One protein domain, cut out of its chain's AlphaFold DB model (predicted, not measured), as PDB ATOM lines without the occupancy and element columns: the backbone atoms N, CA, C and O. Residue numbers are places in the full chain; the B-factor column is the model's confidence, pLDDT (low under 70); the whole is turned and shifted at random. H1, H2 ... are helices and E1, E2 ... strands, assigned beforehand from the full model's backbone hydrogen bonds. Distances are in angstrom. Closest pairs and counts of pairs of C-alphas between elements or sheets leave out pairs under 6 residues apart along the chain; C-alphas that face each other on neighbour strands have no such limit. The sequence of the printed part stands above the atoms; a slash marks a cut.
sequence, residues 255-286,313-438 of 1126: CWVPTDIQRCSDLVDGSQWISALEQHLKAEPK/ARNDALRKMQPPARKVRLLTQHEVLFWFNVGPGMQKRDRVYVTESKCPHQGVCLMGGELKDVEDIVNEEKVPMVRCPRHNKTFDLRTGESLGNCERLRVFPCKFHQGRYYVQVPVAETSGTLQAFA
ATOM      1  N   CYS A 255     148.147 139.613 149.738       90.50
ATOM      2  CA  CYS A 255     147.389 140.828 149.427       90.50
ATOM      3  C   CYS A 255     147.568 141.256 147.961       90.50
ATOM      4  O   CYS A 255     148.642 141.072 147.380       90.50
ATOM      5  N   TRP A 256     146.534 141.855 147.358       93.44
ATOM      6  CA  TRP A 256     146.549 142.291 145.956       93.44
ATOM      7  C   TRP A 256     147.084 143.719 145.798       93.44
ATOM      8  O   TRP A 256     146.366 144.682 146.041       93.44
ATOM      9  N   VAL A 257     148.327 143.873 145.339       93.38
ATOM     10  CA  VAL A 257     148.960 145.179 145.083       93.38
ATOM     11  C   VAL A 257     148.550 145.712 143.700       93.38
ATOM     12  O   VAL A 257     148.719 144.989 142.718       93.38
ATOM     13  N   PRO A 258     148.064 146.958 143.554       92.94
ATOM     14  CA  PRO A 258     147.706 147.522 142.256       92.94
ATOM     15  C   PRO A 258     148.952 147.950 141.475       92.94
ATOM     16  O   PRO A 258     150.006 148.234 142.050       92.94
ATOM     17  N   THR A 259     148.811 148.066 140.156       94.19
ATOM     18  CA  THR A 259     149.861 148.571 139.257       94.19
ATOM     19  C   THR A 259     149.410 149.792 138.458       94.19
ATOM     20  O   THR A 259     148.242 150.184 138.458       94.19
ATOM     21  N   ASP A 260     150.368 150.409 137.770       90.62
ATOM     22  CA  ASP A 260     150.184 151.524 136.841       90.62
ATOM     23  C   ASP A 260     149.623 151.097 135.469       90.62
ATOM     24  O   ASP A 260     149.250 151.952 134.666       90.62
ATOM     25  N   ILE A 261     149.551 149.789 135.196       92.06
ATOM     26  CA  ILE A 261     149.080 149.210 133.932       92.06
ATOM     27  C   ILE A 261     147.549 149.214 133.915       92.06
ATOM     28  O   ILE A 261     146.909 148.513 134.706       92.06
ATOM     29  N   GLN A 262     146.956 149.971 132.987       90.94
ATOM     30  CA  GLN A 262     145.500 150.139 132.884       90.94
ATOM     31  C   GLN A 262     144.896 149.346 131.721       90.94
ATOM     32  O   GLN A 262     143.712 149.014 131.724       90.94
ATOM     33  N   ARG A 263     145.690 149.048 130.689       87.75
ATOM     34  CA  ARG A 263     145.226 148.426 129.444       87.75
ATOM     35  C   ARG A 263     146.245 147.408 128.940       87.75
ATOM     36  O   ARG A 263     147.444 147.528 129.165       87.75
ATOM     37  N   CYS A 264     145.779 146.426 128.168       82.69
ATOM     38  CA  CYS A 264     146.668 145.459 127.510       82.69
ATOM     39  C   CYS A 264     147.589 146.113 126.457       82.69
ATOM     40  O   CYS A 264     148.646 145.575 126.156       82.69
ATOM     41  N   SER A 265     147.213 147.288 125.932       85.56
ATOM     42  CA  SER A 265     148.055 148.135 125.066       85.56
ATOM     43  C   SER A 265     149.314 148.659 125.751       85.56
ATOM     44  O   SER A 265     150.246 149.087 125.078       85.56
ATOM     45  N   ASP A 266     149.332 148.652 127.083       87.06
ATOM     46  CA  ASP A 266     150.413 149.206 127.888       87.06
ATOM     47  C   ASP A 266     151.527 148.158 128.112       87.06
ATOM     48  O   ASP A 266     152.513 148.435 128.801       87.06
ATOM     49  N   LEU A 267     151.359 146.954 127.547       91.81
ATOM     50  CA  LEU A 267     152.244 145.792 127.626       91.81
ATOM     51  C   LEU A 267     152.783 145.410 126.238       91.81
ATOM     52  O   LEU A 267     152.154 145.655 125.211       91.81
ATOM     53  N   VAL A 268     153.954 144.769 126.211       92.31
ATOM     54  CA  VAL A 268     154.578 144.267 124.978       92.31
ATOM     55  C   VAL A 268     153.910 142.949 124.573       92.31
ATOM     56  O   VAL A 268     153.879 142.015 125.369       92.31
ATOM     57  N   ASP A 269     153.388 142.851 123.345       92.75
ATOM     58  CA  ASP A 269     152.842 141.598 122.804       92.75
ATOM     59  C   ASP A 269     153.988 140.612 122.509       92.75
ATOM     60  O   ASP A 269     154.701 140.728 121.507       92.75
ATOM     61  N   GLY A 270     154.172 139.647 123.408       91.75
ATOM     62  CA  GLY A 270     155.252 138.669 123.382       91.75
ATOM     63  C   GLY A 270     155.254 137.802 122.129       91.75
ATOM     64  O   GLY A 270     156.321 137.564 121.569       91.75
ATOM     65  N   SER A 271     154.087 137.405 121.613       90.50
ATOM     66  CA  SER A 271     153.993 136.644 120.359       90.50
ATOM     67  C   SER A 271     154.519 137.431 119.149       90.50
ATOM     68  O   SER A 271     155.230 136.882 118.299       90.50
ATOM     69  N   GLN A 272     154.249 138.742 119.095       91.56
ATOM     70  CA  GLN A 272     154.798 139.631 118.067       91.56
ATOM     71  C   GLN A 272     156.305 139.831 118.268       91.56
ATOM     72  O   GLN A 272     157.066 139.817 117.299       91.56
ATOM     73  N   TRP A 273     156.752 139.951 119.520       93.94
ATOM     74  CA  TRP A 273     158.167 140.088 119.867       93.94
ATOM     75  C   TRP A 273     158.990 138.846 119.483       93.94
ATOM     76  O   TRP A 273     160.033 138.981 118.843       93.94
ATOM     77  N   ILE A 274     158.502 137.636 119.788       92.38
ATOM     78  CA  ILE A 274     159.122 136.361 119.384       92.38
ATOM     79  C   ILE A 274     159.214 136.295 117.853       92.38
ATOM     80  O   ILE A 274     160.284 136.025 117.303       92.38
ATOM     81  N   SER A 275     158.119 136.626 117.160       91.44
ATOM     82  CA  SER A 275     158.065 136.658 115.692       91.44
ATOM     83  C   SER A 275     159.092 137.629 115.091       91.44
ATOM     84  O   SER A 275     159.770 137.292 114.118       91.44
ATOM     85  N   ALA A 276     159.259 138.814 115.686       92.56
ATOM     86  CA  ALA A 276     160.252 139.800 115.264       92.56
ATOM     87  C   ALA A 276     161.696 139.329 115.526       92.56
ATOM     88  O   ALA A 276     162.560 139.495 114.661       92.56
ATOM     89  N   LEU A 277     161.966 138.682 116.668       91.44
ATOM     90  CA  LEU A 277     163.283 138.106 116.961       91.44
ATOM     91  C   LEU A 277     163.639 137.003 115.958       91.44
ATOM     92  O   LEU A 277     164.762 136.970 115.454       91.44
ATOM     93  N   GLU A 278     162.690 136.131 115.616       90.12
ATOM     94  CA  GLU A 278     162.893 135.136 114.564       90.12
ATOM     95  C   GLU A 278     163.190 135.770 113.205       90.12
ATOM     96  O   GLU A 278     164.079 135.294 112.499       90.12
ATOM     97  N   GLN A 279     162.478 136.835 112.823       90.38
ATOM     98  CA  GLN A 279     162.737 137.548 111.571       90.38
ATOM     99  C   GLN A 279     164.141 138.169 111.558       90.38
ATOM    100  O   GLN A 279     164.868 137.992 110.581       90.38
ATOM    101  N   HIS A 280     164.583 138.793 112.657       89.50
ATOM    102  CA  HIS A 280     165.961 139.278 112.791       89.50
ATOM    103  C   HIS A 280     166.993 138.142 112.682       89.50
ATOM    104  O   HIS A 280     167.961 138.269 111.933       89.50
ATOM    105  N   LEU A 281     166.771 137.006 113.349       86.69
ATOM    106  CA  LEU A 281     167.652 135.831 113.271       86.69
ATOM    107  C   LEU A 281     167.674 135.169 111.881       86.69
ATOM    108  O   LEU A 281     168.679 134.562 111.513       86.69
ATOM    109  N   LYS A 282     166.587 135.282 111.108       87.31
ATOM    110  CA  LYS A 282     166.495 134.822 109.711       87.31
ATOM    111  C   LYS A 282     167.147 135.808 108.725       87.31
ATOM    112  O   LYS A 282     167.565 135.375 107.652       87.31
ATOM    113  N   ALA A 283     167.244 137.092 109.085       87.00
ATOM    114  CA  ALA A 283     167.803 138.167 108.261       87.00
ATOM    115  C   ALA A 283     169.310 138.425 108.475       87.00
ATOM    116  O   ALA A 283     169.976 138.893 107.552       87.00
ATOM    117  N   GLU A 284     169.866 138.123 109.656       81.44
ATOM    118  CA  GLU A 284     171.321 138.153 109.878       81.44
ATOM    119  C   GLU A 284     172.031 137.207 108.879       81.44
ATOM    120  O   GLU A 284     171.612 136.055 108.706       81.44
ATOM    121  N   PRO A 285     173.097 137.657 108.186       78.38
ATOM    122  CA  PRO A 285     173.717 136.879 107.122       78.38
ATOM    123  C   PRO A 285     174.314 135.584 107.677       78.38
ATOM    124  O   PRO A 285     175.188 135.600 108.546       78.38
ATOM    125  N   LYS A 286     173.862 134.444 107.136       75.31
ATOM    126  CA  LYS A 286     174.389 133.118 107.490       75.31
ATOM    127  C   LYS A 286     175.917 133.132 107.321       75.31
ATOM    128  O   LYS A 286     176.373 133.429 106.213       75.31
ATOM    129  N   ALA A 313     175.240 136.450 117.365       81.25
ATOM    130  CA  ALA A 313     174.207 137.059 116.523       81.25
ATOM    131  C   ALA A 313     172.866 137.206 117.267       81.25
ATOM    132  O   ALA A 313     172.216 138.240 117.159       81.25
ATOM    133  N   ARG A 314     172.485 136.221 118.094       83.12
ATOM    134  CA  ARG A 314     171.275 136.276 118.933       83.12
ATOM    135  C   ARG A 314     171.364 137.358 120.008       83.12
ATOM    136  O   ARG A 314     170.430 138.134 120.153       83.12
ATOM    137  N   ASN A 315     172.493 137.475 120.704       82.25
ATOM    138  CA  ASN A 315     172.699 138.528 121.702       82.25
ATOM    139  C   ASN A 315     172.778 139.928 121.068       82.25
ATOM    140  O   ASN A 315     172.273 140.889 121.645       82.25
ATOM    141  N   ASP A 316     173.364 140.054 119.877       83.81
ATOM    142  CA  ASP A 316     173.429 141.317 119.138       83.81
ATOM    143  C   ASP A 316     172.092 141.677 118.459       83.81
ATOM    144  O   ASP A 316     171.818 142.860 118.286       83.81
ATOM    145  N   ALA A 317     171.213 140.710 118.165       87.12
ATOM    146  CA  ALA A 317     169.814 140.961 117.801       87.12
ATOM    147  C   ALA A 317     168.987 141.439 119.010       87.12
ATOM    148  O   ALA A 317     168.335 142.478 118.929       87.12
ATOM    149  N   LEU A 318     169.089 140.757 120.159       86.88
ATOM    150  CA  LEU A 318     168.415 141.147 121.409       86.88
ATOM    151  C   LEU A 318     168.779 142.577 121.852       86.88
ATOM    152  O   LEU A 318     167.927 143.300 122.353       86.88
ATOM    153  N   ARG A 319     170.020 143.020 121.604       85.25
ATOM    154  CA  ARG A 319     170.484 144.403 121.845       85.25
ATOM    155  C   ARG A 319     169.882 145.463 120.912       85.25
ATOM    156  O   ARG A 319     169.965 146.643 121.238       85.25
ATOM    157  N   LYS A 320     169.349 145.072 119.749       88.38
ATOM    158  CA  LYS A 320     168.711 145.972 118.765       88.38
ATOM    159  C   LYS A 320     167.198 146.092 118.984       88.38
ATOM    160  O   LYS A 320     166.589 147.027 118.472       88.38
ATOM    161  N   MET A 321     166.595 145.141 119.696       89.31
ATOM    162  CA  MET A 321     165.157 145.075 119.949       89.31
ATOM    163  C   MET A 321     164.765 145.802 121.243       89.31
ATOM    164  O   MET A 321     165.590 146.033 122.126       89.31
ATOM    165  N   GLN A 322     163.482 146.143 121.368       90.31
ATOM    166  CA  GLN A 322     162.906 146.560 122.650       90.31
ATOM    167  C   GLN A 322     162.845 145.366 123.628       90.31
ATOM    168  O   GLN A 322     162.850 144.221 123.172       90.31
ATOM    169  N   PRO A 323     162.763 145.588 124.954       91.50
ATOM    170  CA  PRO A 323     162.557 144.511 125.923       91.50
ATOM    171  C   PRO A 323     161.270 143.700 125.657       91.50
ATOM    172  O   PRO A 323     160.264 144.288 125.265       91.50
ATOM    173  N   PRO A 324     161.255 142.380 125.922       91.44
ATOM    174  CA  PRO A 324     160.070 141.521 125.761       91.44
ATOM    175  C   PRO A 324     158.966 141.714 126.820       91.44
ATOM    176  O   PRO A 324     157.947 141.030 126.764       91.44
ATOM    177  N   ALA A 325     159.175 142.579 127.815       94.94
ATOM    178  CA  ALA A 325     158.319 142.719 128.992       94.94
ATOM    179  C   ALA A 325     158.254 144.172 129.477       94.94
ATOM    180  O   ALA A 325     159.142 144.976 129.183       94.94
ATOM    181  N   ARG A 326     157.241 144.494 130.292       95.25
ATOM    182  CA  ARG A 326     157.190 145.752 131.056       95.25
ATOM    183  C   ARG A 326     157.681 145.516 132.481       95.25
ATOM    184  O   ARG A 326     157.137 144.667 133.181       95.25
ATOM    185  N   LYS A 327     158.663 146.304 132.930       96.25
ATOM    186  CA  LYS A 327     159.069 146.347 134.341       96.25
ATOM    187  C   LYS A 327     158.150 147.272 135.132       96.25
ATOM    188  O   LYS A 327     157.949 148.414 134.729       96.25
ATOM    189  N   VAL A 328     157.658 146.790 136.268       95.88
ATOM    190  CA  VAL A 328     156.862 147.549 137.241       95.88
ATOM    191  C   VAL A 328     157.534 147.443 138.609       95.88
ATOM    192  O   VAL A 328     158.077 146.398 138.968       95.88
ATOM    193  N   ARG A 329     157.505 148.531 139.382       95.25
ATOM    194  CA  ARG A 329     157.894 148.536 140.797       95.25
ATOM    195  C   ARG A 329     156.623 148.673 141.625       95.25
ATOM    196  O   ARG A 329     155.951 149.697 141.546       95.25
ATOM    197  N   LEU A 330     156.279 147.622 142.359       92.69
ATOM    198  CA  LEU A 330     155.105 147.592 143.228       92.69
ATOM    199  C   LEU A 330     155.302 148.525 144.433       92.69
ATOM    200  O   LEU A 330     156.435 148.831 144.812       92.69
ATOM    201  N   LEU A 331     154.203 148.927 145.082       84.88
ATOM    202  CA  LEU A 331     154.236 149.715 146.330       84.88
ATOM    203  C   LEU A 331     155.056 149.016 147.431       84.88
ATOM    204  O   LEU A 331     155.761 149.662 148.201       84.88
ATOM    205  N   THR A 332     155.049 147.682 147.421       85.38
ATOM    206  CA  THR A 332     155.845 146.778 148.269       85.38
ATOM    207  C   THR A 332     157.339 146.743 147.901       85.38
ATOM    208  O   THR A 332     158.039 145.797 148.249       85.38
ATOM    209  N   GLN A 333     157.828 147.713 147.117       88.00
ATOM    210  CA  GLN A 333     159.181 147.824 146.548       88.00
ATOM    211  C   GLN A 333     159.627 146.676 145.622       88.00
ATOM    212  O   GLN A 333     160.707 146.752 145.031       88.00
ATOM    213  N   HIS A 334     158.796 145.651 145.433       91.50
ATOM    214  CA  HIS A 334     159.080 144.511 144.569       91.50
ATOM    215  C   HIS A 334     159.184 144.944 143.103       91.50
ATOM    216  O   HIS A 334     158.286 145.583 142.554       91.50
ATOM    217  N   GLU A 335     160.282 144.568 142.451       95.75
ATOM    218  CA  GLU A 335     160.507 144.829 141.032       95.75
ATOM    219  C   GLU A 335     160.072 143.614 140.199       95.75
ATOM    220  O   GLU A 335     160.805 142.623 140.120       95.75
ATOM    221  N   VAL A 336     158.908 143.701 139.555       97.19
ATOM    222  CA  VAL A 336     158.274 142.613 138.788       97.19
ATOM    223  C   VAL A 336     158.252 142.898 137.283       97.19
ATOM    224  O   VAL A 336     158.392 144.047 136.856       97.19
ATOM    225  N   LEU A 337     158.085 141.853 136.469       97.62
ATOM    226  CA  LEU A 337     157.946 141.922 135.011       97.62
ATOM    227  C   LEU A 337     156.606 141.358 134.573       97.62
ATOM    228  O   LEU A 337     156.263 140.244 134.954       97.62
ATOM    229  N   PHE A 338     155.906 142.111 133.730       97.31
ATOM    230  CA  PHE A 338     154.700 141.673 133.040       97.31
ATOM    231  C   PHE A 338     155.053 141.137 131.653       97.31
ATOM    232  O   PHE A 338     155.588 141.872 130.814       97.31
ATOM    233  N   TRP A 339     154.703 139.876 131.422       95.56
ATOM    234  CA  TRP A 339     154.833 139.157 130.157       95.56
ATOM    235  C   TRP A 339     153.432 138.971 129.569       95.56
ATOM    236  O   TRP A 339     152.579 138.373 130.221       95.56
ATOM    237  N   PHE A 340     153.175 139.494 128.368       94.62
ATOM    238  CA  PHE A 340     151.832 139.541 127.779       94.62
ATOM    239  C   PHE A 340     151.760 138.800 126.442       94.62
ATOM    240  O   PHE A 340     152.676 138.882 125.630       94.62
ATOM    241  N   ASN A 341     150.647 138.105 126.204       89.69
ATOM    242  CA  ASN A 341     150.355 137.352 124.985       89.69
ATOM    243  C   ASN A 341     151.474 136.360 124.599       89.69
ATOM    244  O   ASN A 341     152.013 136.405 123.493       89.69
ATOM    245  N   VAL A 342     151.815 135.478 125.547       84.50
ATOM    246  CA  VAL A 342     152.831 134.411 125.444       84.50
ATOM    247  C   VAL A 342     152.163 133.048 125.679       84.50
ATOM    248  O   VAL A 342     151.188 132.972 126.432       84.50
ATOM    249  N   GLY A 343     152.676 131.973 125.083       81.06
ATOM    250  CA  GLY A 343     152.164 130.617 125.281       81.06
ATOM    251  C   GLY A 343     150.897 130.284 124.467       81.06
ATOM    252  O   GLY A 343     150.643 130.896 123.421       81.06
ATOM    253  N   PRO A 344     150.097 129.294 124.908       72.44
ATOM    254  CA  PRO A 344     149.125 128.580 124.078       72.44
ATOM    255  C   PRO A 344     147.818 129.360 123.862       72.44
ATOM    256  O   PRO A 344     147.648 130.469 124.356       72.44
ATOM    257  N   GLY A 345     146.888 128.779 123.093       63.22
ATOM    258  CA  GLY A 345     145.753 129.423 122.404       63.22
ATOM    259  C   GLY A 345     144.692 130.210 123.202       63.22
ATOM    260  O   GLY A 345     143.682 130.578 122.609       63.22
ATOM    261  N   MET A 346     144.894 130.509 124.488       64.94
ATOM    262  CA  MET A 346     143.964 131.258 125.355       64.94
ATOM    263  C   MET A 346     143.620 132.662 124.815       64.94
ATOM    264  O   MET A 346     144.328 133.199 123.951       64.94
ATOM    265  N   GLN A 347     142.567 133.309 125.335       69.25
ATOM    266  CA  GLN A 347     142.250 134.685 124.931       69.25
ATOM    267  C   GLN A 347     143.387 135.633 125.338       69.25
ATOM    268  O   GLN A 347     144.050 135.425 126.354       69.25
ATOM    269  N   LYS A 348     143.624 136.702 124.562       72.31
ATOM    270  CA  LYS A 348     144.771 137.602 124.808       72.31
ATOM    271  C   LYS A 348     144.802 138.180 126.230       72.31
ATOM    272  O   LYS A 348     145.888 138.382 126.755       72.31
ATOM    273  N   ARG A 349     143.636 138.431 126.842       66.75
ATOM    274  CA  ARG A 349     143.509 138.986 128.204       66.75
ATOM    275  C   ARG A 349     144.064 138.055 129.287       66.75
ATOM    276  O   ARG A 349     144.600 138.549 130.270       66.75
ATOM    277  N   ASP A 350     143.985 136.745 129.072       73.75
ATOM    278  CA  ASP A 350     144.327 135.728 130.076       73.75
ATOM    279  C   ASP A 350     145.809 135.319 129.993       73.75
ATOM    280  O   ASP A 350     146.358 134.713 130.909       73.75
ATOM    281  N   ARG A 351     146.495 135.683 128.900       84.88
ATOM    282  CA  ARG A 351     147.933 135.447 128.698       84.88
ATOM    283  C   ARG A 351     148.784 136.548 129.339       84.88
ATOM    284  O   ARG A 351     149.578 137.189 128.648       84.88
ATOM    285  N   VAL A 352     148.609 136.785 130.637       92.94
ATOM    286  CA  VAL A 352     149.471 137.677 131.430       92.94
ATOM    287  C   VAL A 352     150.150 136.873 132.527       92.94
ATOM    288  O   VAL A 352     149.491 136.311 133.395       92.94
ATOM    289  N   TYR A 353     151.480 136.859 132.507       95.31
ATOM    290  CA  TYR A 353     152.303 136.271 133.560       95.31
ATOM    291  C   TYR A 353     153.093 137.380 134.246       95.31
ATOM    292  O   TYR A 353     153.598 138.288 133.576       95.31
ATOM    293  N   VAL A 354     153.232 137.306 135.571       97.31
ATOM    294  CA  VAL A 354     154.041 138.252 136.346       97.31
ATOM    295  C   VAL A 354     155.135 137.496 137.085       97.31
ATOM    296  O   VAL A 354     154.856 136.590 137.863       97.31
ATOM    297  N   THR A 355     156.393 137.866 136.853       97.56
ATOM    298  CA  THR A 355     157.550 137.256 137.532       97.56
ATOM    299  C   THR A 355     158.381 138.301 138.254       97.56
ATOM    300  O   THR A 355     158.294 139.494 137.967       97.56
ATOM    301  N   GLU A 356     159.264 137.867 139.146       96.75
ATOM    302  CA  GLU A 356     160.341 138.726 139.626       96.75
ATOM    303  C   GLU A 356     161.233 139.172 138.454       96.75
ATOM    304  O   GLU A 356     161.448 138.440 137.482       96.75
ATOM    305  N   SER A 357     161.745 140.402 138.524       96.94
ATOM    306  CA  SER A 357     162.568 140.978 137.455       96.94
ATOM    307  C   SER A 357     164.017 140.522 137.428       96.94
ATOM    308  O   SER A 357     164.739 140.881 136.498       96.94
ATOM    309  N   LYS A 358     164.451 139.725 138.402       96.31
ATOM    310  CA  LYS A 358     165.826 139.259 138.580       96.31
ATOM    311  C   LYS A 358     165.845 137.735 138.574       96.31
ATOM    312  O   LYS A 358     164.970 137.108 139.158       96.31
ATOM    313  N   CYS A 359     166.832 137.124 137.921       94.75
ATOM    314  CA  CYS A 359     166.971 135.669 137.980       94.75
ATOM    315  C   CYS A 359     167.539 135.218 139.342       94.75
ATOM    316  O   CYS A 359     168.462 135.869 139.848       94.75
ATOM    317  N   PRO A 360     167.067 134.090 139.906       94.31
ATOM    318  CA  PRO A 360     167.478 133.631 141.236       94.31
ATOM    319  C   PRO A 360     168.982 133.321 141.331       94.31
ATOM    320  O   PRO A 360     169.589 133.551 142.369       94.31
ATOM    321  N   HIS A 361     169.614 132.888 140.232       87.69
ATOM    322  CA  HIS A 361     171.031 132.505 140.193       87.69
ATOM    323  C   HIS A 361     172.013 133.601 140.652       87.69
ATOM    324  O   HIS A 361     172.971 133.314 141.361       87.69
ATOM    325  N   GLN A 362     171.845 134.843 140.171       91.44
ATOM    326  CA  GLN A 362     172.792 135.954 140.412       91.44
ATOM    327  C   GLN A 362     172.129 137.345 140.313       91.44
ATOM    328  O   GLN A 362     172.780 138.321 139.929       91.44
ATOM    329  N   GLY A 363     170.819 137.453 140.545       93.19
ATOM    330  CA  GLY A 363     170.106 138.734 140.546       93.19
ATOM    331  C   GLY A 363     170.051 139.469 139.193       93.19
ATOM    332  O   GLY A 363     169.801 140.674 139.156       93.19
ATOM    333  N   VAL A 364     170.323 138.791 138.070       93.94
ATOM    334  CA  VAL A 364     170.446 139.437 136.749       93.94
ATOM    335  C   VAL A 364     169.071 139.824 136.218       93.94
ATOM    336  O   VAL A 364     168.193 138.969 136.117       93.94
ATOM    337  N   CYS A 365     168.916 141.086 135.814       94.50
ATOM    338  CA  CYS A 365     167.659 141.605 135.283       94.50
ATOM    339  C   CYS A 365     167.205 140.847 134.020       94.50
ATOM    340  O   CYS A 365     167.928 140.791 133.020       94.50
ATOM    341  N   LEU A 366     165.990 140.298 134.051       95.12
ATOM    342  CA  LEU A 366     165.386 139.523 132.966       95.12
ATOM    343  C   LEU A 366     164.809 140.392 131.832       95.12
ATOM    344  O   LEU A 366     164.494 139.854 130.777       95.12
ATOM    345  N   MET A 367     164.775 141.725 131.978       93.44
ATOM    346  CA  MET A 367     164.403 142.666 130.897       93.44
ATOM    347  C   MET A 367     165.300 142.574 129.657       93.44
ATOM    348  O   MET A 367     164.853 142.866 128.556       93.44
ATOM    349  N   GLY A 368     166.571 142.196 129.830       88.94
ATOM    350  CA  GLY A 368     167.483 141.925 128.712       88.94
ATOM    351  C   GLY A 368     167.454 140.469 128.238       88.94
ATOM    352  O   GLY A 368     168.279 140.092 127.411       88.94
ATOM    353  N   GLY A 369     166.592 139.636 128.827       89.19
ATOM    354  CA  GLY A 369     166.446 138.225 128.500       89.19
ATOM    355  C   GLY A 369     165.718 137.990 127.185       89.19
ATOM    356  O   GLY A 369     165.216 138.908 126.542       89.19
ATOM    357  N   GLU A 370     165.662 136.725 126.785       92.62
ATOM    358  CA  GLU A 370     164.932 136.306 125.593       92.62
ATOM    359  C   GLU A 370     163.652 135.574 125.978       92.62
ATOM    360  O   GLU A 370     163.715 134.559 126.673       92.62
ATOM    361  N   LEU A 371     162.522 136.063 125.477       93.19
ATOM    362  CA  LEU A 371     161.233 135.390 125.544       93.19
ATOM    363  C   LEU A 371     161.123 134.318 124.450       93.19
ATOM    364  O   LEU A 371     161.613 134.515 123.336       93.19
ATOM    365  N   LYS A 372     160.486 133.190 124.762       89.06
ATOM    366  CA  LYS A 372     160.237 132.083 123.834       89.06
ATOM    367  C   LYS A 372     158.902 131.419 124.135       89.06
ATOM    368  O   LYS A 372     158.576 131.226 125.300       89.06
ATOM    369  N   ASP A 373     158.243 130.946 123.089       84.56
ATOM    370  CA  ASP A 373     157.333 129.810 123.189       84.56
ATOM    371  C   ASP A 373     158.154 128.549 122.888       84.56
ATOM    372  O   ASP A 373     158.797 128.468 121.838       84.56
ATOM    373  N   VAL A 374     158.182 127.587 123.809       77.81
ATOM    374  CA  VAL A 374     158.822 126.280 123.603       77.81
ATOM    375  C   VAL A 374     157.725 125.235 123.483       77.81
ATOM    376  O   VAL A 374     156.949 125.055 124.413       77.81
ATOM    377  N   GLU A 375     157.642 124.565 122.338       72.75
ATOM    378  CA  GLU A 375     156.739 123.424 122.149       72.75
ATOM    379  C   GLU A 375     157.229 122.259 123.019       72.75
ATOM    380  O   GLU A 375     158.362 121.795 122.862       72.75
ATOM    381  N   ASP A 376     156.404 121.836 123.977       64.62
ATOM    382  CA  ASP A 376     156.709 120.704 124.846       64.62
ATOM    383  C   ASP A 376     156.530 119.386 124.084       64.62
ATOM    384  O   ASP A 376     155.459 119.087 123.558       64.62
ATOM    385  N   ILE A 377     157.587 118.578 124.065       54.03
ATOM    386  CA  ILE A 377     157.636 117.271 123.397       54.03
ATOM    387  C   ILE A 377     156.675 116.267 124.064       54.03
ATOM    388  O   ILE A 377     156.263 115.305 123.422       54.03
ATOM    389  N   VAL A 378     156.316 116.472 125.338       66.00
ATOM    390  CA  VAL A 378     155.434 115.568 126.096       66.00
ATOM    391  C   VAL A 378     153.953 115.922 125.934       66.00
ATOM    392  O   VAL A 378     153.116 115.022 125.923       66.00
ATOM    393  N   ASN A 379     153.624 117.212 125.815       64.00
ATOM    394  CA  ASN A 379     152.245 117.713 125.916       64.00
ATOM    395  C   ASN A 379     151.736 118.447 124.659       64.00
ATOM    396  O   ASN A 379     150.589 118.885 124.651       64.00
ATOM    397  N   GLU A 380     152.581 118.666 123.645       67.31
ATOM    398  CA  GLU A 380     152.341 119.507 122.449       67.31
ATOM    399  C   GLU A 380     151.972 120.989 122.742       67.31
ATOM    400  O   GLU A 380     151.854 121.814 121.832       67.31
ATOM    401  N   GLU A 381     151.853 121.375 124.017       76.88
ATOM    402  CA  GLU A 381     151.565 122.737 124.468       76.88
ATOM    403  C   GLU A 381     152.800 123.653 124.345       76.88
ATOM    404  O   GLU A 381     153.937 123.267 124.625       76.88
ATOM    405  N   LYS A 382     152.581 124.915 123.953       82.69
ATOM    406  CA  LYS A 382     153.626 125.950 123.915       82.69
ATOM    407  C   LYS A 382     153.860 126.536 125.307       82.69
ATOM    408  O   LYS A 382     153.125 127.423 125.733       82.69
ATOM    409  N   VAL A 383     154.907 126.087 125.992       88.06
ATOM    410  CA  VAL A 383     155.317 126.603 127.304       88.06
ATOM    411  C   VAL A 383     155.961 127.993 127.147       88.06
ATOM    412  O   VAL A 383     156.946 128.128 126.410       88.06
ATOM    413  N   PRO A 384     155.448 129.038 127.827       92.12
ATOM    414  CA  PRO A 384     156.014 130.383 127.773       92.12
ATOM    415  C   PRO A 384     157.276 130.464 128.646       92.12
ATOM    416  O   PRO A 384     157.208 130.298 129.860       92.12
ATOM    417  N   MET A 385     158.444 130.743 128.064       93.44
ATOM    418  CA  MET A 385     159.728 130.734 128.781       93.44
ATOM    419  C   MET A 385     160.540 132.023 128.621       93.44
ATOM    420  O   MET A 385     160.629 132.589 127.533       93.44
ATOM    421  N   VAL A 386     161.255 132.418 129.680       95.06
ATOM    422  CA  VAL A 386     162.293 133.464 129.644       95.06
ATOM    423  C   VAL A 386     163.694 132.874 129.827       95.06
ATOM    424  O   VAL A 386     163.952 132.090 130.737       95.06
ATOM    425  N   ARG A 387     164.643 133.284 128.980       93.38
ATOM    426  CA  ARG A 387     166.067 132.915 129.045       93.38
ATOM    427  C   ARG A 387     166.897 134.046 129.654       93.38
ATOM    428  O   ARG A 387     166.941 135.149 129.110       93.38
ATOM    429  N   CYS A 388     167.609 133.770 130.747       93.12
ATOM    430  CA  CYS A 388     168.492 134.736 131.406       93.12
ATOM    431  C   CYS A 388     169.663 135.148 130.486       93.12
ATOM    432  O   CYS A 388     170.416 134.273 130.040       93.12
ATOM    433  N   PRO A 389     169.910 136.457 130.263       90.00
ATOM    434  CA  PRO A 389     170.872 136.916 129.255       90.00
ATOM    435  C   PRO A 389     172.341 136.660 129.610       90.00
ATOM    436  O   PRO A 389     173.192 136.647 128.724       90.00
ATOM    437  N   ARG A 390     172.656 136.452 130.897       89.31
ATOM    438  CA  ARG A 390     174.029 136.199 131.372       89.31
ATOM    439  C   ARG A 390     174.355 134.711 131.518       89.31
ATOM    440  O   ARG A 390     175.504 134.331 131.328       89.31
ATOM    441  N   HIS A 391     173.367 133.881 131.861       86.12
ATOM    442  CA  HIS A 391     173.591 132.486 132.272       86.12
ATOM    443  C   HIS A 391     172.945 131.442 131.372       86.12
ATOM    444  O   HIS A 391     173.112 130.257 131.633       86.12
ATOM    445  N   ASN A 392     172.186 131.849 130.351       89.19
ATOM    446  CA  ASN A 392     171.483 130.952 129.430       89.19
ATOM    447  C   ASN A 392     170.408 130.038 130.074       89.19
ATOM    448  O   ASN A 392     169.625 129.462 129.325       89.19
ATOM    449  N   LYS A 393     170.316 129.953 131.417       91.31
ATOM    450  CA  LYS A 393     169.224 129.291 132.157       91.31
ATOM    451  C   LYS A 393     167.867 129.817 131.675       91.31
ATOM    452  O   LYS A 393     167.677 131.037 131.592       91.31
ATOM    453  N   THR A 394     166.951 128.909 131.356       93.75
ATOM    454  CA  THR A 394     165.547 129.196 131.040       93.75
ATOM    455  C   THR A 394     164.668 128.988 132.266       93.75
ATOM    456  O   THR A 394     164.968 128.138 133.103       93.75
ATOM    457  N   PHE A 395     163.588 129.756 132.354       95.12
ATOM    458  CA  PHE A 395     162.551 129.651 133.377       95.12
ATOM    459  C   PHE A 395     161.184 129.665 132.690       95.12
ATOM    460  O   PHE A 395     160.969 130.497 131.806       95.12
ATOM    461  N   ASP A 396     160.289 128.753 133.061       94.06
ATOM    462  CA  ASP A 396     158.876 128.809 132.673       94.06
ATOM    463  C   ASP A 396     158.198 130.000 133.374       94.06
ATOM    464  O   ASP A 396     158.416 130.241 134.560       94.06
ATOM    465  N   LEU A 397     157.391 130.764 132.641       94.75
ATOM    466  CA  LEU A 397     156.658 131.924 133.147       94.75
ATOM    467  C   LEU A 397     155.367 131.542 133.889       94.75
ATOM    468  O   LEU A 397     154.872 132.350 134.674       94.75
ATOM    469  N   ARG A 398     154.843 130.326 133.675       92.25
ATOM    470  CA  ARG A 398     153.678 129.777 134.388       92.25
ATOM    471  C   ARG A 398     154.071 129.227 135.761       92.25
ATOM    472  O   ARG A 398     153.475 129.610 136.763       92.25
ATOM    473  N   THR A 399     155.065 128.340 135.823       93.56
ATOM    474  CA  THR A 399     155.489 127.688 137.080       93.56
ATOM    475  C   THR A 399     156.661 128.374 137.781       93.56
ATOM    476  O   THR A 399     156.802 128.239 138.999       93.56
ATOM    477  N   GLY A 400     157.518 129.089 137.047       94.88
ATOM    478  CA  GLY A 400     158.806 129.591 137.532       94.88
ATOM    479  C   GLY A 400     159.958 128.585 137.430       94.88
ATOM    480  O   GLY A 400     161.100 128.925 137.743       94.88
ATOM    481  N   GLU A 401     159.701 127.339 137.036       94.50
ATOM    482  CA  GLU A 401     160.691 126.260 137.114       94.50
ATOM    483  C   GLU A 401     161.762 126.362 136.021       94.50
ATOM    484  O   GLU A 401     161.528 126.883 134.927       94.50
ATOM    485  N   SER A 402     162.975 125.894 136.334       91.25
ATOM    486  CA  SER A 402     164.141 126.014 135.457       91.25
ATOM    487  C   SER A 402     164.561 124.653 134.910       91.25
ATOM    488  O   SER A 402     164.952 123.761 135.660       91.25
ATOM    489  N   LEU A 403     164.510 124.494 133.583       82.44
ATOM    490  CA  LEU A 403     164.888 123.241 132.926       82.44
ATOM    491  C   LEU A 403     166.362 122.908 133.215       82.44
ATOM    492  O   LEU A 403     167.271 123.583 132.732       82.44
ATOM    493  N   GLY A 404     166.579 121.851 134.004       80.19
ATOM    494  CA  GLY A 404     167.904 121.366 134.402       80.19
ATOM    495  C   GLY A 404     168.541 122.074 135.605       80.19
ATOM    496  O   GLY A 404     169.762 122.028 135.738       80.19
ATOM    497  N   ASN A 405     167.771 122.755 136.465       77.31
ATOM    498  CA  ASN A 405     168.312 123.509 137.603       77.31
ATOM    499  C   ASN A 405     167.301 123.635 138.761       77.31
ATOM    500  O   ASN A 405     166.114 123.827 138.530       77.31
ATOM    501  N   CYS A 406     167.773 123.581 140.011       83.12
ATOM    502  CA  CYS A 406     166.915 123.615 141.205       83.12
ATOM    503  C   CYS A 406     166.412 125.016 141.609       83.12
ATOM    504  O   CYS A 406     165.525 125.123 142.452       83.12
ATOM    505  N   GLU A 407     166.956 126.096 141.041       89.75
ATOM    506  CA  GLU A 407     166.496 127.453 141.353       89.75
ATOM    507  C   GLU A 407     165.198 127.762 140.591       89.75
ATOM    508  O   GLU A 407     165.174 127.750 139.356       89.75
ATOM    509  N   ARG A 408     164.144 128.120 141.325       95.06
ATOM    510  CA  ARG A 408     162.858 128.558 140.775       95.06
ATOM    511  C   ARG A 408     162.831 130.083 140.648       95.06
ATOM    512  O   ARG A 408     163.136 130.789 141.608       95.06
ATOM    513  N   LEU A 409     162.475 130.604 139.476       96.19
ATOM    514  CA  LEU A 409     162.120 132.012 139.306       96.19
ATOM    515  C   LEU A 409     160.793 132.267 140.021       96.19
ATOM    516  O   LEU A 409     159.838 131.509 139.873       96.19
ATOM    517  N   ARG A 410     160.719 133.349 140.788       96.06
ATOM    518  CA  ARG A 410     159.502 133.698 141.508       96.06
ATOM    519  C   ARG A 410     158.421 134.215 140.552       96.06
ATOM    520  O   ARG A 410     158.652 135.174 139.815       96.06
ATOM    521  N   VAL A 411     157.245 133.593 140.602       96.81
ATOM    522  CA  VAL A 411     156.022 133.993 139.885       96.81
ATOM    523  C   VAL A 411     155.046 134.616 140.885       96.81
ATOM    524  O   VAL A 411     155.012 134.213 142.049       96.81
ATOM    525  N   PHE A 412     154.266 135.597 140.442       96.25
ATOM    526  CA  PHE A 412     153.217 136.251 141.218       96.25
ATOM    527  C   PHE A 412     151.879 136.116 140.471       96.25
ATOM    528  O   PHE A 412     151.814 136.486 139.295       96.25
ATOM    529  N   PRO A 413     150.803 135.628 141.111       95.44
ATOM    530  CA  PRO A 413     149.465 135.669 140.528       95.44
ATOM    531  C   PRO A 413     149.041 137.106 140.209       95.44
ATOM    532  O   PRO A 413     149.350 138.037 140.958       95.44
ATOM    533  N   CYS A 414     148.322 137.305 139.104       94.75
ATOM    534  CA  CYS A 414     147.820 138.618 138.706       94.75
ATOM    535  C   CYS A 414     146.350 138.552 138.267       94.75
ATOM    536  O   CYS A 414     145.918 137.552 137.696       94.75
ATOM    537  N   LYS A 415     145.579 139.613 138.539       92.75
ATOM    538  CA  LYS A 415     144.178 139.750 138.100       92.75
ATOM    539  C   LYS A 415     143.933 141.134 137.501       92.75
ATOM    540  O   LYS A 415     144.472 142.122 137.997       92.75
ATOM    541  N   PHE A 416     143.125 141.216 136.445       91.19
ATOM    542  CA  PHE A 416     142.652 142.493 135.904       91.19
ATOM    543  C   PHE A 416     141.299 142.841 136.529       91.19
ATOM    544  O   PHE A 416     140.338 142.088 136.391       91.19
ATOM    545  N   HIS A 417     141.220 143.967 137.232       87.81
ATOM    546  CA  HIS A 417     140.030 144.392 137.969       87.81
ATOM    547  C   HIS A 417     139.927 145.923 137.955       87.81
ATOM    548  O   HIS A 417     140.951 146.598 137.914       87.81
ATOM    549  N   GLN A 418     138.713 146.489 137.934       85.00
ATOM    550  CA  GLN A 418     138.474 147.951 137.947       85.00
ATOM    551  C   GLN A 418     139.351 148.766 136.959       85.00
ATOM    552  O   GLN A 418     139.760 149.892 137.235       85.00
ATOM    553  N   GLY A 419     139.671 148.194 135.790       87.19
ATOM    554  CA  GLY A 419     140.506 148.851 134.778       87.19
ATOM    555  C   GLY A 419     142.010 148.905 135.092       87.19
ATOM    556  O   GLY A 419     142.699 149.754 134.530       87.19
ATOM    557  N   ARG A 420     142.530 148.049 135.987       92.81
ATOM    558  CA  ARG A 420     143.965 147.926 136.313       92.81
ATOM    559  C   ARG A 420     144.390 146.480 136.544       92.81
ATOM    560  O   ARG A 420     143.580 145.634 136.920       92.81
ATOM    561  N   TYR A 421     145.682 146.201 136.376       93.56
ATOM    562  CA  TYR A 421     146.272 144.949 136.860       93.56
ATOM    563  C   TYR A 421     146.656 145.040 138.338       93.56
ATOM    564  O   TYR A 421     147.280 146.012 138.770       93.56
ATOM    565  N   TYR A 422     146.336 143.983 139.078       94.62
ATOM    566  CA  TYR A 422     146.752 143.739 140.455       94.62
ATOM    567  C   TYR A 422     147.668 142.513 140.503       94.62
ATOM    568  O   TYR A 422     147.482 141.574 139.728       94.62
ATOM    569  N   VAL A 423     148.629 142.506 141.426       95.81
ATOM    570  CA  VAL A 423     149.622 141.442 141.635       95.81
ATOM    571  C   VAL A 423     149.548 140.968 143.083       95.81
ATOM    572  O   VAL A 423     149.639 141.778 144.002       95.81
ATOM    573  N   GLN A 424     149.383 139.666 143.299       95.19
ATOM    574  CA  GLN A 424     149.295 139.073 144.631       95.19
ATOM    575  C   GLN A 424     150.697 138.918 145.239       95.19
ATOM    576  O   GLN A 424     151.568 138.275 144.652       95.19
ATOM    577  N   VAL A 425     150.927 139.506 146.416       94.31
ATOM    578  CA  VAL A 425     152.216 139.499 147.137       94.31
ATOM    579  C   VAL A 425     151.992 139.023 148.583       94.31
ATOM    580  O   VAL A 425     150.971 139.394 149.165       94.31
ATOM    581  N   PRO A 426     152.893 138.217 149.182       90.62
ATOM    582  CA  PRO A 426     152.810 137.824 150.588       90.62
ATOM    583  C   PRO A 426     152.834 139.016 151.551       90.62
ATOM    584  O   PRO A 426     153.712 139.875 151.471       90.62
ATOM    585  N   VAL A 427     151.915 139.029 152.518       84.50
ATOM    586  CA  VAL A 427     151.769 140.102 153.518       84.50
ATOM    587  C   VAL A 427     153.036 140.256 154.365       84.50
ATOM    588  O   VAL A 427     153.478 141.376 154.593       84.50
ATOM    589  N   ALA A 428     153.692 139.156 154.746       80.75
ATOM    590  CA  ALA A 428     154.915 139.191 155.558       80.75
ATOM    591  C   ALA A 428     156.061 140.018 154.929       80.75
ATOM    592  O   ALA A 428     156.877 140.600 155.641       80.75
ATOM    593  N   GLU A 429     156.112 140.110 153.598       74.44
ATOM    594  CA  GLU A 429     157.113 140.908 152.878       74.44
ATOM    595  C   GLU A 429     156.676 142.370 152.692       74.44
ATOM    596  O   GLU A 429     157.515 143.248 152.474       74.44
ATOM    597  N   THR A 430     155.375 142.660 152.803       67.31
ATOM    598  CA  THR A 430     154.873 144.040 152.850       67.31
ATOM    599  C   THR A 430     155.111 144.648 154.230       67.31
ATOM    600  O   THR A 430     155.534 145.805 154.305       67.31
ATOM    601  N   SER A 431     154.965 143.857 155.303       57.97
ATOM    602  CA  SER A 431     155.171 144.276 156.695       57.97
ATOM    603  C   SER A 431     156.511 144.978 156.904       57.97
ATOM    604  O   SER A 431     156.517 146.103 157.383       57.97
ATOM    605  N   GLY A 432     157.636 144.405 156.462       55.72
ATOM    606  CA  GLY A 432     158.958 145.032 156.641       55.72
ATOM    607  C   GLY A 432     159.130 146.387 155.933       55.72
ATOM    608  O   GLY A 432     159.931 147.209 156.367       55.72
ATOM    609  N   THR A 433     158.358 146.652 154.872       54.00
ATOM    610  CA  THR A 433     158.352 147.958 154.186       54.00
ATOM    611  C   THR A 433     157.412 148.944 154.884       54.00
ATOM    612  O   THR A 433     157.771 150.099 155.087       54.00
ATOM    613  N   LEU A 434     156.216 148.496 155.276       50.78
ATOM    614  CA  LEU A 434     155.215 149.324 155.958       50.78
ATOM    615  C   LEU A 434     155.657 149.696 157.380       50.78
ATOM    616  O   LEU A 434     155.483 150.831 157.810       50.78
ATOM    617  N   GLN A 435     156.316 148.775 158.078       41.25
ATOM    618  CA  GLN A 435     156.859 148.980 159.415       41.25
ATOM    619  C   GLN A 435     158.091 149.899 159.407       41.25
ATOM    620  O   GLN A 435     158.340 150.583 160.390       41.25
ATOM    621  N   ALA A 436     158.810 150.022 158.283       41.53
ATOM    622  CA  ALA A 436     159.816 151.073 158.115       41.53
ATOM    623  C   ALA A 436     159.190 152.481 158.013       41.53
ATOM    624  O   ALA A 436     159.807 153.441 158.458       41.53
ATOM    625  N   PHE A 437     157.960 152.606 157.492       42.09
ATOM    626  CA  PHE A 437     157.189 153.857 157.550       42.09
ATOM    627  C   PHE A 437     156.516 154.083 158.916       42.09
ATOM    628  O   PHE A 437     156.334 155.230 159.309       42.09
ATOM    629  N   ALA A 438     156.164 153.019 159.648       36.94
ATOM    630  CA  ALA A 438     155.559 153.126 160.980       36.94
ATOM    631  C   ALA A 438     156.582 153.405 162.098       36.94
ATOM    632  O   ALA A 438     156.282 154.142 163.032       36.94
TER     633      ALA A 438
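This is residues 255 to 286 and 313 to 438 of the 1126 residues of the protein "Hypothetical protein" of Symbiodinium sp. KB8 (UniProt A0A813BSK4). Three small three-stranded sheets follow one another along an elongated body, with E2, E3 and E4 in the middle, E1, E9 and E8 toward one end and E5, E6 and E7 toward the other. H3 makes the far end beyond E1 and E9, and H1 and H2 lie at the opposite end. The 158 printed residues, under half of them in named elements, run E1 H1 H2 E2 E3 E4 E5 E6 E7 E8 E9 H3, a mixed class of three helices and nine strands. The sheets, in the orders E1 E9 E8, E2 E3 E4 and E5 E6 E7, are antiparallel. The whole is compact, with a radius of gyration of the C-alphas of 16.2 A, and spans 60 by 34 by 34 A.

E1, residues 255 to 258, begins at C-alpha 255 (147.389, 140.828, 149.427). H1, residues 270 to 283, is 19.7 A long, and H2 is residues 313 to 318. E2 is residues 326 to 329, E3 335 to 340, 16.7 A, and E4 352 to 356. E5, residues 370 to 375, starts at (164.932, 136.306, 125.593); E6 is 382 to 387 and E7 394 to 396. E8, residues 414 to 417, precedes E9, residues 420 to 426, 19.6 A. H3, residues 427 to 438, 15.5 A, ends at (155.559, 153.126, 160.980).

E2 E3 E4 is a meander, each strand the antiparallel neighbour of the one before, with N 328 and O 336 at 2.9 A and N 337 and O 355 at 2.8 A. Residues 354 to 355 of E4 also pair, antiparallel, with residues 411 to 412. The closest C-alphas of E4 and E8, Val 354 and Cys 414, are 6.7 A apart. E8 and E9 form a hairpin, with N 422 and O 415 within hydrogen-bond range at 2.8 A; E1 and E9 are antiparallel neighbours, with N 257 and O 423 within hydrogen-bond range at 2.8 A. H3 is only just on that sheet, with 5 pairs of C-alphas within 10 A, and only grazes it with residues 427 to 430. E5 E6 E7 is a second meander, with N 372 and O 385 at 2.8 A and N 386 and O 395 at 2.9 A. E4 and E5 are apart. H1 only grazes the sheet E5 E6 E7, with residues 270 to 277; its closest C-alpha pair with E5 is Ile 274 and Lys 372, 6.3 A. H1 touches H2 with residues 277 to 281 alone, closest at the C-alphas of His 280 and Ala 317, 6.5 A, opposite ways at a shallow tilt of 33 degrees, only just short of steep. In H1 and H2 every O i to N i+4 pair is within hydrogen-bond range; in H3, 5 of 8 are.

The C-alphas farthest apart, of Lys 286 and Ala 438, are 60.1 A apart. Residues 287 to 312 are not printed, and C-alphas 286 and 313 are 9.9 A apart across this cut. The links E1 to H1, E3 to E4, E4 to E5 and E7 to E8 are long. The mean pLDDT of the printed part is 86.2; residues 345 to 347, 349, 376 to 380 and 430 to 438 are under 70.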